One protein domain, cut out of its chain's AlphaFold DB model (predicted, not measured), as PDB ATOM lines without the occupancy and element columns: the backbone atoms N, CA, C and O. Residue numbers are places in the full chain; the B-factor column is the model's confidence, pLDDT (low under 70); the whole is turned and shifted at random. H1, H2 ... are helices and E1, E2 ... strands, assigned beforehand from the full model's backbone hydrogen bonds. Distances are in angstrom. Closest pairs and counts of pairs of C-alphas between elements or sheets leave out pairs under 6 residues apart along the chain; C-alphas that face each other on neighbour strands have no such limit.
ATOM      1  N   CYS A  10     174.478 246.534 114.988       71.31
ATOM      2  CA  CYS A  10     174.794 247.351 113.819       71.31
ATOM      3  C   CYS A  10     173.489 247.716 113.110       71.31
ATOM      4  O   CYS A  10     172.785 246.828 112.631       71.31
ATOM      5  N   GLY A  11     173.147 249.003 113.082       64.38
ATOM      6  CA  GLY A  11     171.885 249.494 112.526       64.38
ATOM      7  C   GLY A  11     172.086 250.392 111.308       64.38
ATOM      8  O   GLY A  11     173.057 251.146 111.241       64.38
ATOM      9  N   VAL A  12     171.128 250.342 110.379       58.75
ATOM     10  CA  VAL A  12     171.003 251.275 109.251       58.75
ATOM     11  C   VAL A  12     169.558 251.787 109.234       58.75
ATOM     12  O   VAL A  12     168.630 250.994 109.106       58.75
ATOM     13  N   GLY A  13     169.342 253.098 109.384       62.72
ATOM     14  CA  GLY A  13     167.998 253.701 109.361       62.72
ATOM     15  C   GLY A  13     167.230 253.689 110.698       62.72
ATOM     16  O   GLY A  13     167.825 253.712 111.774       62.72
ATOM     17  N   GLY A  14     165.892 253.736 110.619       53.53
ATOM     18  CA  GLY A  14     164.981 254.112 111.719       53.53
ATOM     19  C   GLY A  14     164.852 253.141 112.903       53.53
ATOM     20  O   GLY A  14     164.445 253.572 113.979       53.53
ATOM     21  N   ASP A  15     165.259 251.876 112.763       60.34
ATOM     22  CA  ASP A  15     165.169 250.861 113.835       60.34
ATOM     23  C   ASP A  15     166.340 250.909 114.840       60.34
ATOM     24  O   ASP A  15     166.446 250.080 115.751       60.34
ATOM     25  N   ALA A  16     167.220 251.908 114.719       69.06
ATOM     26  CA  ALA A  16     168.389 252.077 115.579       69.06
ATOM     27  C   ALA A  16     168.046 252.215 117.073       69.06
ATOM     28  O   ALA A  16     168.810 251.744 117.910       69.06
ATOM     29  N   ALA A  17     166.896 252.798 117.425       75.81
ATOM     30  CA  ALA A  17     166.545 253.079 118.818       75.81
ATOM     31  C   ALA A  17     166.327 251.807 119.662       75.81
ATOM     32  O   ALA A  17     166.701 251.761 120.836       75.81
ATOM     33  N   LEU A  18     165.740 250.757 119.075       77.44
ATOM     34  CA  LEU A  18     165.560 249.477 119.766       77.44
ATOM     35  C   LEU A  18     166.909 248.774 119.954       77.44
ATOM     36  O   LEU A  18     167.223 248.321 121.053       77.44
ATOM     37  N   LEU A  19     167.718 248.739 118.895       78.62
ATOM     38  CA  LEU A  19     169.048 248.132 118.899       78.62
ATOM     39  C   LEU A  19     169.998 248.826 119.883       78.62
ATOM     40  O   LEU A  19     170.724 248.164 120.625       78.62
ATOM     41  N   GLU A  20     169.938 250.152 119.951       82.19
ATOM     42  CA  GLU A  20     170.715 250.956 120.888       82.19
ATOM     43  C   GLU A  20     170.314 250.672 122.343       82.19
ATOM     44  O   GLU A  20     171.180 250.510 123.206       82.19
ATOM     45  N   ASN A  21     169.012 250.551 122.623       81.38
ATOM     46  CA  ASN A  21     168.527 250.177 123.951       81.38
ATOM     47  C   ASN A  21     168.972 248.761 124.347       81.38
ATOM     48  O   ASN A  21     169.376 248.545 125.490       81.38
ATOM     49  N   MET A  22     168.960 247.808 123.414       79.06
ATOM     50  CA  MET A  22     169.428 246.440 123.667       79.06
ATOM     51  C   MET A  22     170.932 246.383 123.970       79.06
ATOM     52  O   MET A  22     171.343 245.706 124.918       79.06
ATOM     53  N   ALA A  23     171.749 247.126 123.218       82.06
ATOM     54  CA  ALA A  23     173.180 247.244 123.490       82.06
ATOM     55  C   ALA A  23     173.427 247.863 124.879       82.06
ATOM     56  O   ALA A  23     174.145 247.288 125.696       82.06
ATOM     57  N   LYS A  24     172.736 248.963 125.210       82.25
ATOM     58  CA  LYS A  24     172.844 249.640 126.516       82.25
ATOM     59  C   LYS A  24     172.481 248.738 127.699       82.25
ATOM     60  O   LYS A  24     173.227 248.691 128.671       82.25
ATOM     61  N   VAL A  25     171.364 248.010 127.622       83.31
ATOM     62  CA  VAL A  25     170.886 247.132 128.712       83.31
ATOM     63  C   VAL A  25     171.856 245.982 128.994       83.31
ATOM     64  O   VAL A  25     171.971 245.537 130.133       83.31
ATOM     65  N   THR A  26     172.577 245.519 127.975       78.94
ATOM     66  CA  THR A  26     173.527 244.401 128.093       78.94
ATOM     67  C   THR A  26     174.978 244.839 128.309       78.94
ATOM     68  O   THR A  26     175.868 243.994 128.419       78.94
ATOM     69  N   GLY A  27     175.234 246.151 128.362       80.25
ATOM     70  CA  GLY A  27     176.585 246.715 128.400       80.25
ATOM     71  C   GLY A  27     177.388 246.502 127.108       80.25
ATOM     72  O   GLY A  27     178.609 246.634 127.130       80.25
ATOM     73  N   GLY A  28     176.726 246.140 126.006       80.44
ATOM     74  CA  GLY A  28     177.330 246.020 124.680       80.44
ATOM     75  C   GLY A  28     177.404 247.355 123.930       80.44
ATOM     76  O   GLY A  28     177.018 248.405 124.452       80.44
ATOM     77  N   LYS A  29     177.929 247.334 122.699       83.12
ATOM     78  CA  LYS A  29     178.191 248.546 121.906       83.12
ATOM     79  C   LYS A  29     177.243 248.669 120.716       83.12
ATOM     80  O   LYS A  29     176.894 247.692 120.057       83.12
ATOM     81  N   MET A  30     176.852 249.903 120.418       82.56
ATOM     82  CA  MET A  30     176.127 250.226 119.194       82.56
ATOM     83  C   MET A  30     177.113 250.691 118.122       82.56
ATOM     84  O   MET A  30     177.917 251.593 118.361       82.56
ATOM     85  N   HIS A  31     177.021 250.094 116.940       83.12
ATOM     86  CA  HIS A  31     177.775 250.455 115.751       83.12
ATOM     87  C   HIS A  31     176.826 251.032 114.699       83.12
ATOM     88  O   HIS A  31     175.727 250.524 114.473       83.12
ATOM     89  N   TYR A  32     177.276 252.086 114.030       77.94
ATOM     90  CA  TYR A  32     176.574 252.690 112.907       77.94
ATOM     91  C   TYR A  32     177.459 252.568 111.674       77.94
ATOM     92  O   TYR A  32     178.631 252.941 111.724       77.94
ATOM     93  N   ALA A  33     176.907 252.029 110.588       75.38
ATOM     94  CA  ALA A  33     177.610 251.879 109.323       75.38
ATOM     95  C   ALA A  33     176.767 252.467 108.190       75.38
ATOM     96  O   ALA A  33     175.666 251.992 107.914       75.38
ATOM     97  N   LEU A  34     177.284 253.514 107.552       73.69
ATOM     98  CA  LEU A  34     176.637 254.187 106.420       73.69
ATOM     99  C   LEU A  34     177.138 253.675 105.063       73.69
ATOM    100  O   LEU A  34     176.505 253.917 104.039       73.69
ATOM    101  N   ASP A  35     178.269 252.975 105.056       72.94
ATOM    102  CA  ASP A  35     178.913 252.431 103.868       72.94
ATOM    103  C   ASP A  35     179.637 251.109 104.187       72.94
ATOM    104  O   ASP A  35     179.754 250.693 105.345       72.94
ATOM    105  N   GLY A  36     180.125 250.433 103.143       68.56
ATOM    106  CA  GLY A  36     180.789 249.133 103.271       68.56
ATOM    107  C   GLY A  36     182.097 249.163 104.073       68.56
ATOM    108  O   GLY A  36     182.442 248.166 104.704       68.56
ATOM    109  N   ASN A  37     182.809 250.294 104.105       75.19
ATOM    110  CA  ASN A  37     184.050 250.421 104.871       75.19
ATOM    111  C   ASN A  37     183.747 250.506 106.375       75.19
ATOM    112  O   ASN A  37     184.326 249.777 107.181       75.19
ATOM    113  N   GLN A  38     182.768 251.333 106.750       73.69
ATOM    114  CA  GLN A  38     182.285 251.431 108.129       73.69
ATOM    115  C   GLN A  38     181.685 250.110 108.617       73.69
ATOM    116  O   GLN A  38     181.889 249.724 109.768       73.69
ATOM    117  N   LEU A  39     181.000 249.381 107.731       74.25
ATOM    118  CA  LEU A  39     180.466 248.057 108.035       74.25
ATOM    119  C   LEU A  39     181.588 247.049 108.330       74.25
ATOM    120  O   LEU A  39     181.502 246.300 109.303       74.25
ATOM    121  N   GLY A  40     182.670 247.067 107.546       70.56
ATOM    122  CA  GLY A  40     183.855 246.244 107.799       70.56
ATOM    123  C   GLY A  40     184.502 246.537 109.156       70.56
ATOM    124  O   GLY A  40     184.830 245.612 109.902       70.56
ATOM    125  N   LEU A  41     184.617 247.819 109.520       75.56
ATOM    126  CA  LEU A  41     185.129 248.242 110.830       75.56
ATOM    127  C   LEU A  41     184.212 247.808 111.985       75.56
ATOM    128  O   LEU A  41     184.704 247.363 113.025       75.56
ATOM    129  N   ALA A  42     182.891 247.887 111.802       79.12
ATOM    130  CA  ALA A  42     181.918 247.413 112.783       79.12
ATOM    131  C   ALA A  42     182.063 245.904 113.019       79.12
ATOM    132  O   ALA A  42     182.175 245.476 114.167       79.12
ATOM    133  N   PHE A  43     182.159 245.099 111.956       75.62
ATOM    134  CA  PHE A  43     182.382 243.659 112.090       75.62
ATOM    135  C   PHE A  43     183.701 243.330 112.788       75.62
ATOM    136  O   PHE A  43     183.712 242.489 113.685       75.62
ATOM    137  N   ALA A  44     184.794 244.013 112.440       76.50
ATOM    138  CA  ALA A  44     186.082 243.806 113.097       76.50
ATOM    139  C   ALA A  44     186.016 244.092 114.613       76.50
ATOM    140  O   ALA A  44     186.542 243.310 115.406       76.50
ATOM    141  N   SER A  45     185.317 245.157 115.027       78.50
ATOM    142  CA  SER A  45     185.110 245.467 116.451       78.50
ATOM    143  C   SER A  45     184.226 244.436 117.153       78.50
ATOM    144  O   SER A  45     184.540 244.036 118.271       78.50
ATOM    145  N   ILE A  46     183.148 243.980 116.507       76.50
ATOM    146  CA  ILE A  46     182.251 242.954 117.063       76.50
ATOM    147  C   ILE A  46     183.008 241.641 117.282       76.50
ATOM    148  O   ILE A  46     182.822 240.990 118.309       76.50
ATOM    149  N   VAL A  47     183.866 241.260 116.332       73.94
ATOM    150  CA  VAL A  47     184.701 240.056 116.423       73.94
ATOM    151  C   VAL A  47     185.723 240.177 117.553       73.94
ATOM    152  O   VAL A  47     185.907 239.214 118.289       73.94
ATOM    153  N   ALA A  48     186.349 241.345 117.727       74.44
ATOM    154  CA  ALA A  48     187.309 241.575 118.808       74.44
ATOM    155  C   ALA A  48     186.668 241.502 120.208       74.44
ATOM    156  O   ALA A  48     187.301 241.014 121.144       74.44
ATOM    157  N   ASP A  49     185.419 241.957 120.343       70.50
ATOM    158  CA  ASP A  49     184.665 241.921 121.602       70.50
ATOM    159  C   ASP A  49     183.941 240.574 121.834       70.50
ATOM    160  O   ASP A  49     183.455 240.306 122.935       70.50
ATOM    161  N   CYS A  50     183.855 239.704 120.819       68.44
ATOM    162  CA  CYS A  50     183.254 238.379 120.950       68.44
ATOM    163  C   CYS A  50     184.202 237.408 121.662       68.44
ATOM    164  O   CYS A  50     185.093 236.817 121.060       68.44
ATOM    165  N   THR A  51     183.932 237.150 122.940       66.44
ATOM    166  CA  THR A  51     184.558 236.053 123.698       66.44
ATOM    167  C   THR A  51     183.916 234.689 123.412       66.44
ATOM    168  O   THR A  51     184.466 233.653 123.786       66.44
ATOM    169  N   ILE A  52     182.768 234.663 122.719       63.00
ATOM    170  CA  ILE A  52     182.087 233.437 122.284       63.00
ATOM    171  C   ILE A  52     182.772 232.915 121.018       63.00
ATOM    172  O   ILE A  52     182.367 233.192 119.889       63.00
ATOM    173  N   THR A  53     183.820 232.119 121.202       57.44
ATOM    174  CA  THR A  53     184.414 231.310 120.133       57.44
ATOM    175  C   THR A  53     183.619 230.020 119.974       57.44
ATOM    176  O   THR A  53     183.844 229.045 120.691       57.44
ATOM    177  N   GLY A  54     182.661 229.996 119.049       68.25
ATOM    178  CA  GLY A  54     181.953 228.765 118.710       68.25
ATOM    179  C   GLY A  54     180.788 228.951 117.748       68.25
ATOM    180  O   GLY A  54     180.458 230.063 117.342       68.25
ATOM    181  N   THR A  55     180.159 227.822 117.425       56.88
ATOM    182  CA  THR A  55     179.104 227.544 116.432       56.88
ATOM    183  C   THR A  55     178.097 228.666 116.141       56.88
ATOM    184  O   THR A  55     177.628 228.768 115.012       56.88
ATOM    185  N   LEU A  56     177.768 229.527 117.108       58.81
ATOM    186  CA  LEU A  56     176.860 230.662 116.916       58.81
ATOM    187  C   LEU A  56     177.414 231.715 115.942       58.81
ATOM    188  O   LEU A  56     176.694 232.138 115.042       58.81
ATOM    189  N   VAL A  57     178.690 232.095 116.074       66.12
ATOM    190  CA  VAL A  57     179.340 233.063 115.167       66.12
ATOM    191  C   VAL A  57     179.394 232.498 113.748       66.12
ATOM    192  O   VAL A  57     179.113 233.200 112.780       66.12
ATOM    193  N   GLN A  58     179.673 231.200 113.623       60.88
ATOM    194  CA  GLN A  58     179.731 230.520 112.334       60.88
ATOM    195  C   GLN A  58     178.353 230.418 111.669       60.88
ATOM    196  O   GLN A  58     178.221 230.729 110.488       60.88
ATOM    197  N   ARG A  59     177.306 230.080 112.432       65.38
ATOM    198  CA  ARG A  59     175.919 230.098 111.941       65.38
ATOM    199  C   ARG A  59     175.467 231.493 111.528       65.38
ATOM    200  O   ARG A  59     174.791 231.632 110.515       65.38
ATOM    201  N   PHE A  60     175.853 232.519 112.282       71.81
ATOM    202  CA  PHE A  60     175.544 233.898 111.929       71.81
ATOM    203  C   PHE A  60     176.228 234.307 110.616       71.81
ATOM    204  O   PHE A  60     175.563 234.826 109.724       71.81
ATOM    205  N   ALA A  61     177.517 233.996 110.452       68.69
ATOM    206  CA  ALA A  61     178.258 234.264 109.219       68.69
ATOM    207  C   ALA A  61     177.680 233.521 107.995       68.69
ATOM    208  O   ALA A  61     177.612 234.097 106.909       68.69
ATOM    209  N   GLU A  62     177.222 232.273 108.167       69.44
ATOM    210  CA  GLU A  62     176.540 231.495 107.119       69.44
ATOM    211  C   GLU A  62     175.231 232.159 106.672       69.44
ATOM    212  O   GLU A  62     174.999 232.324 105.473       69.44
ATOM    213  N   ILE A  63     174.384 232.566 107.627       75.06
ATOM    214  CA  ILE A  63     173.112 233.243 107.333       75.06
ATOM    215  C   ILE A  63     173.383 234.564 106.614       75.06
ATOM    216  O   ILE A  63     172.804 234.821 105.561       75.06
ATOM    217  N   LEU A  64     174.301 235.375 107.141       76.75
ATOM    218  CA  LEU A  64     174.607 236.690 106.585       76.75
ATOM    219  C   LEU A  64     175.170 236.583 105.159       76.75
ATOM    220  O   LEU A  64     174.748 237.317 104.268       76.75
ATOM    221  N   SER A  65     176.057 235.612 104.916       72.50
ATOM    222  CA  SER A  65     176.599 235.339 103.578       72.50
ATOM    223  C   SER A  65     175.512 234.910 102.594       72.50
ATOM    224  O   SER A  65     175.516 235.356 101.446       72.50
ATOM    225  N   LYS A  66     174.560 234.075 103.030       73.81
ATOM    226  CA  LYS A  66     173.430 233.652 102.198       73.81
ATOM    227  C   LYS A  66     172.541 234.835 101.819       73.81
ATOM    228  O   LYS A  66     172.244 235.000 100.640       73.81
ATOM    229  N   GLU A  67     172.155 235.662 102.786       71.06
ATOM    230  CA  GLU A  67     171.288 236.823 102.546       71.06
ATOM    231  C   GLU A  67     171.953 237.852 101.620       71.06
ATOM    232  O   GLU A  67     171.320 238.334 100.680       71.06
ATOM    233  N   ILE A  68     173.252 238.131 101.807       73.44
ATOM    234  CA  ILE A  68     174.016 239.007 100.903       73.44
ATOM    235  C   ILE A  68     174.073 238.414  99.493       73.44
ATOM    236  O   ILE A  68     173.836 239.127  98.520       73.44
ATOM    237  N   SER A  69     174.350 237.113  99.369       64.56
ATOM    238  CA  SER A  69     174.438 236.445  98.065       64.56
ATOM    239  C   SER A  69     173.111 236.503  97.310       64.56
ATOM    240  O   SER A  69     173.094 236.811  96.122       64.56
ATOM    241  N   VAL A  70     171.991 236.263  98.001       71.56
ATOM    242  CA  VAL A  70     170.646 236.391  97.420       71.56
ATOM    243  C   VAL A  70     170.389 237.823  96.964       71.56
ATOM    244  O   VAL A  70     169.901 238.024  95.857       71.56
ATOM    245  N   LYS A  71     170.754 238.819  97.777       67.12
ATOM    246  CA  LYS A  71     170.571 240.232  97.430       67.12
ATOM    247  C   LYS A  71     171.367 240.627  96.183       67.12
ATOM    248  O   LYS A  71     170.820 241.267  95.299       67.12
ATOM    249  N   ILE A  72     172.623 240.181  96.076       65.81
ATOM    250  CA  ILE A  72     173.459 240.422  94.888       65.81
ATOM    251  C   ILE A  72     172.832 239.786  93.646       65.81
ATOM    252  O   ILE A  72     172.799 240.429  92.604       65.81
ATOM    253  N   ILE A  73     172.320 238.555  93.749       70.69
ATOM    254  CA  ILE A  73     171.640 237.897  92.625       70.69
ATOM    255  C   ILE A  73     170.414 238.705  92.200       70.69
ATOM    256  O   ILE A  73     170.266 238.982  91.023       70.69
ATOM    257  N   VAL A  74     169.556 239.104  93.139       75.75
ATOM    258  CA  VAL A  74     168.321 239.839  92.819       75.75
ATOM    259  C   VAL A  74     168.604 241.226  92.234       75.75
ATOM    260  O   VAL A  74     167.877 241.664  91.346       75.75
ATOM    261  N   ASP A  75     169.631 241.918  92.730       67.50
ATOM    262  CA  ASP A  75     169.890 243.313  92.362       67.50
ATOM    263  C   ASP A  75     170.811 243.456  91.131       67.50
ATOM    264  O   ASP A  75     170.792 244.506  90.486       67.50
ATOM    265  N   TYR A  76     171.626 242.443  90.802       56.88
ATOM    266  CA  TYR A  76     172.691 242.556  89.788       56.88
ATOM    267  C   TYR A  76     172.747 241.431  88.736       56.88
ATOM    268  O   TYR A  76     173.566 241.543  87.819       56.88
ATOM    269  N   LEU A  77     171.932 240.373  88.834       54.59
ATOM    270  CA  LEU A  77     171.836 239.299  87.829       54.59
ATOM    271  C   LEU A  77     170.422 239.197  87.249       54.59
ATOM    272  O   LEU A  77     170.336 238.986  86.019       54.59
TER     273      LEU A  77
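AT A GLANCE: This is residues 10 to 77 of the 77 residues of the protein "Hypothetical protein" of Didymodactylos carnosus (UniProt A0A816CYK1). Two helices, H1 and H2, with the short strand E1 between them make a small, loosely built body, and a long helix, H3, is an arm that sticks out from it with residues 58 to 76. After H2 the chain turns in a tight link, and H3 runs back the other way, without reaching H2. The printed part has 68 residues with three named helices and one named strand, in the order H1, E1, H2, H3, and its class is mostly helix. The whole is loose, with a radius of gyration of the C-alphas of 13.6 A and spans of 41 by 31 by 20 A.

IN THESE COORDINATES: H1 is residues 16 to 26, beginning at C-alpha 16 at (168.389, 252.077, 115.579), and is 15.6 A long from first to last C-alpha. E1 is residues 30 to 32, 6.8 A. H2 is residues 36 to 49, 20.1 A. H3 is residues 55 to 76, 31.2 A, ending at C-alpha 76 at (172.691, 242.556, 89.788).

HOW THE PARTS SIT: E1 pairs with no named strand, but residues 10 to 11 form a short parallel pairing with its residues 31 to 32. The closest C-alphas of H1 and E1 are those of Glu 20 and Met 30, 5.7 A. Those of E1 and H2 are His 31 and Ala 42, 5.9 A. H1 and H2 are apart, and H3 is apart from H1, E1 and H2. In H1, H2 and H3 every O i to N i+4 pair is within hydrogen-bond range.

THE WHOLE: The C-alphas of Val 25 and Leu 77, the two farthest apart, are 41.6 A from each other. Residues 50 to 56 and 58 to 77 stand free; the body without them spans 26 by 24 by 15 A. The printed part has no cut, and its three links are tight. The mean pLDDT of the printed part is 71.6; 25 residues are under 70, among them 11 to 16 and 50 to 59.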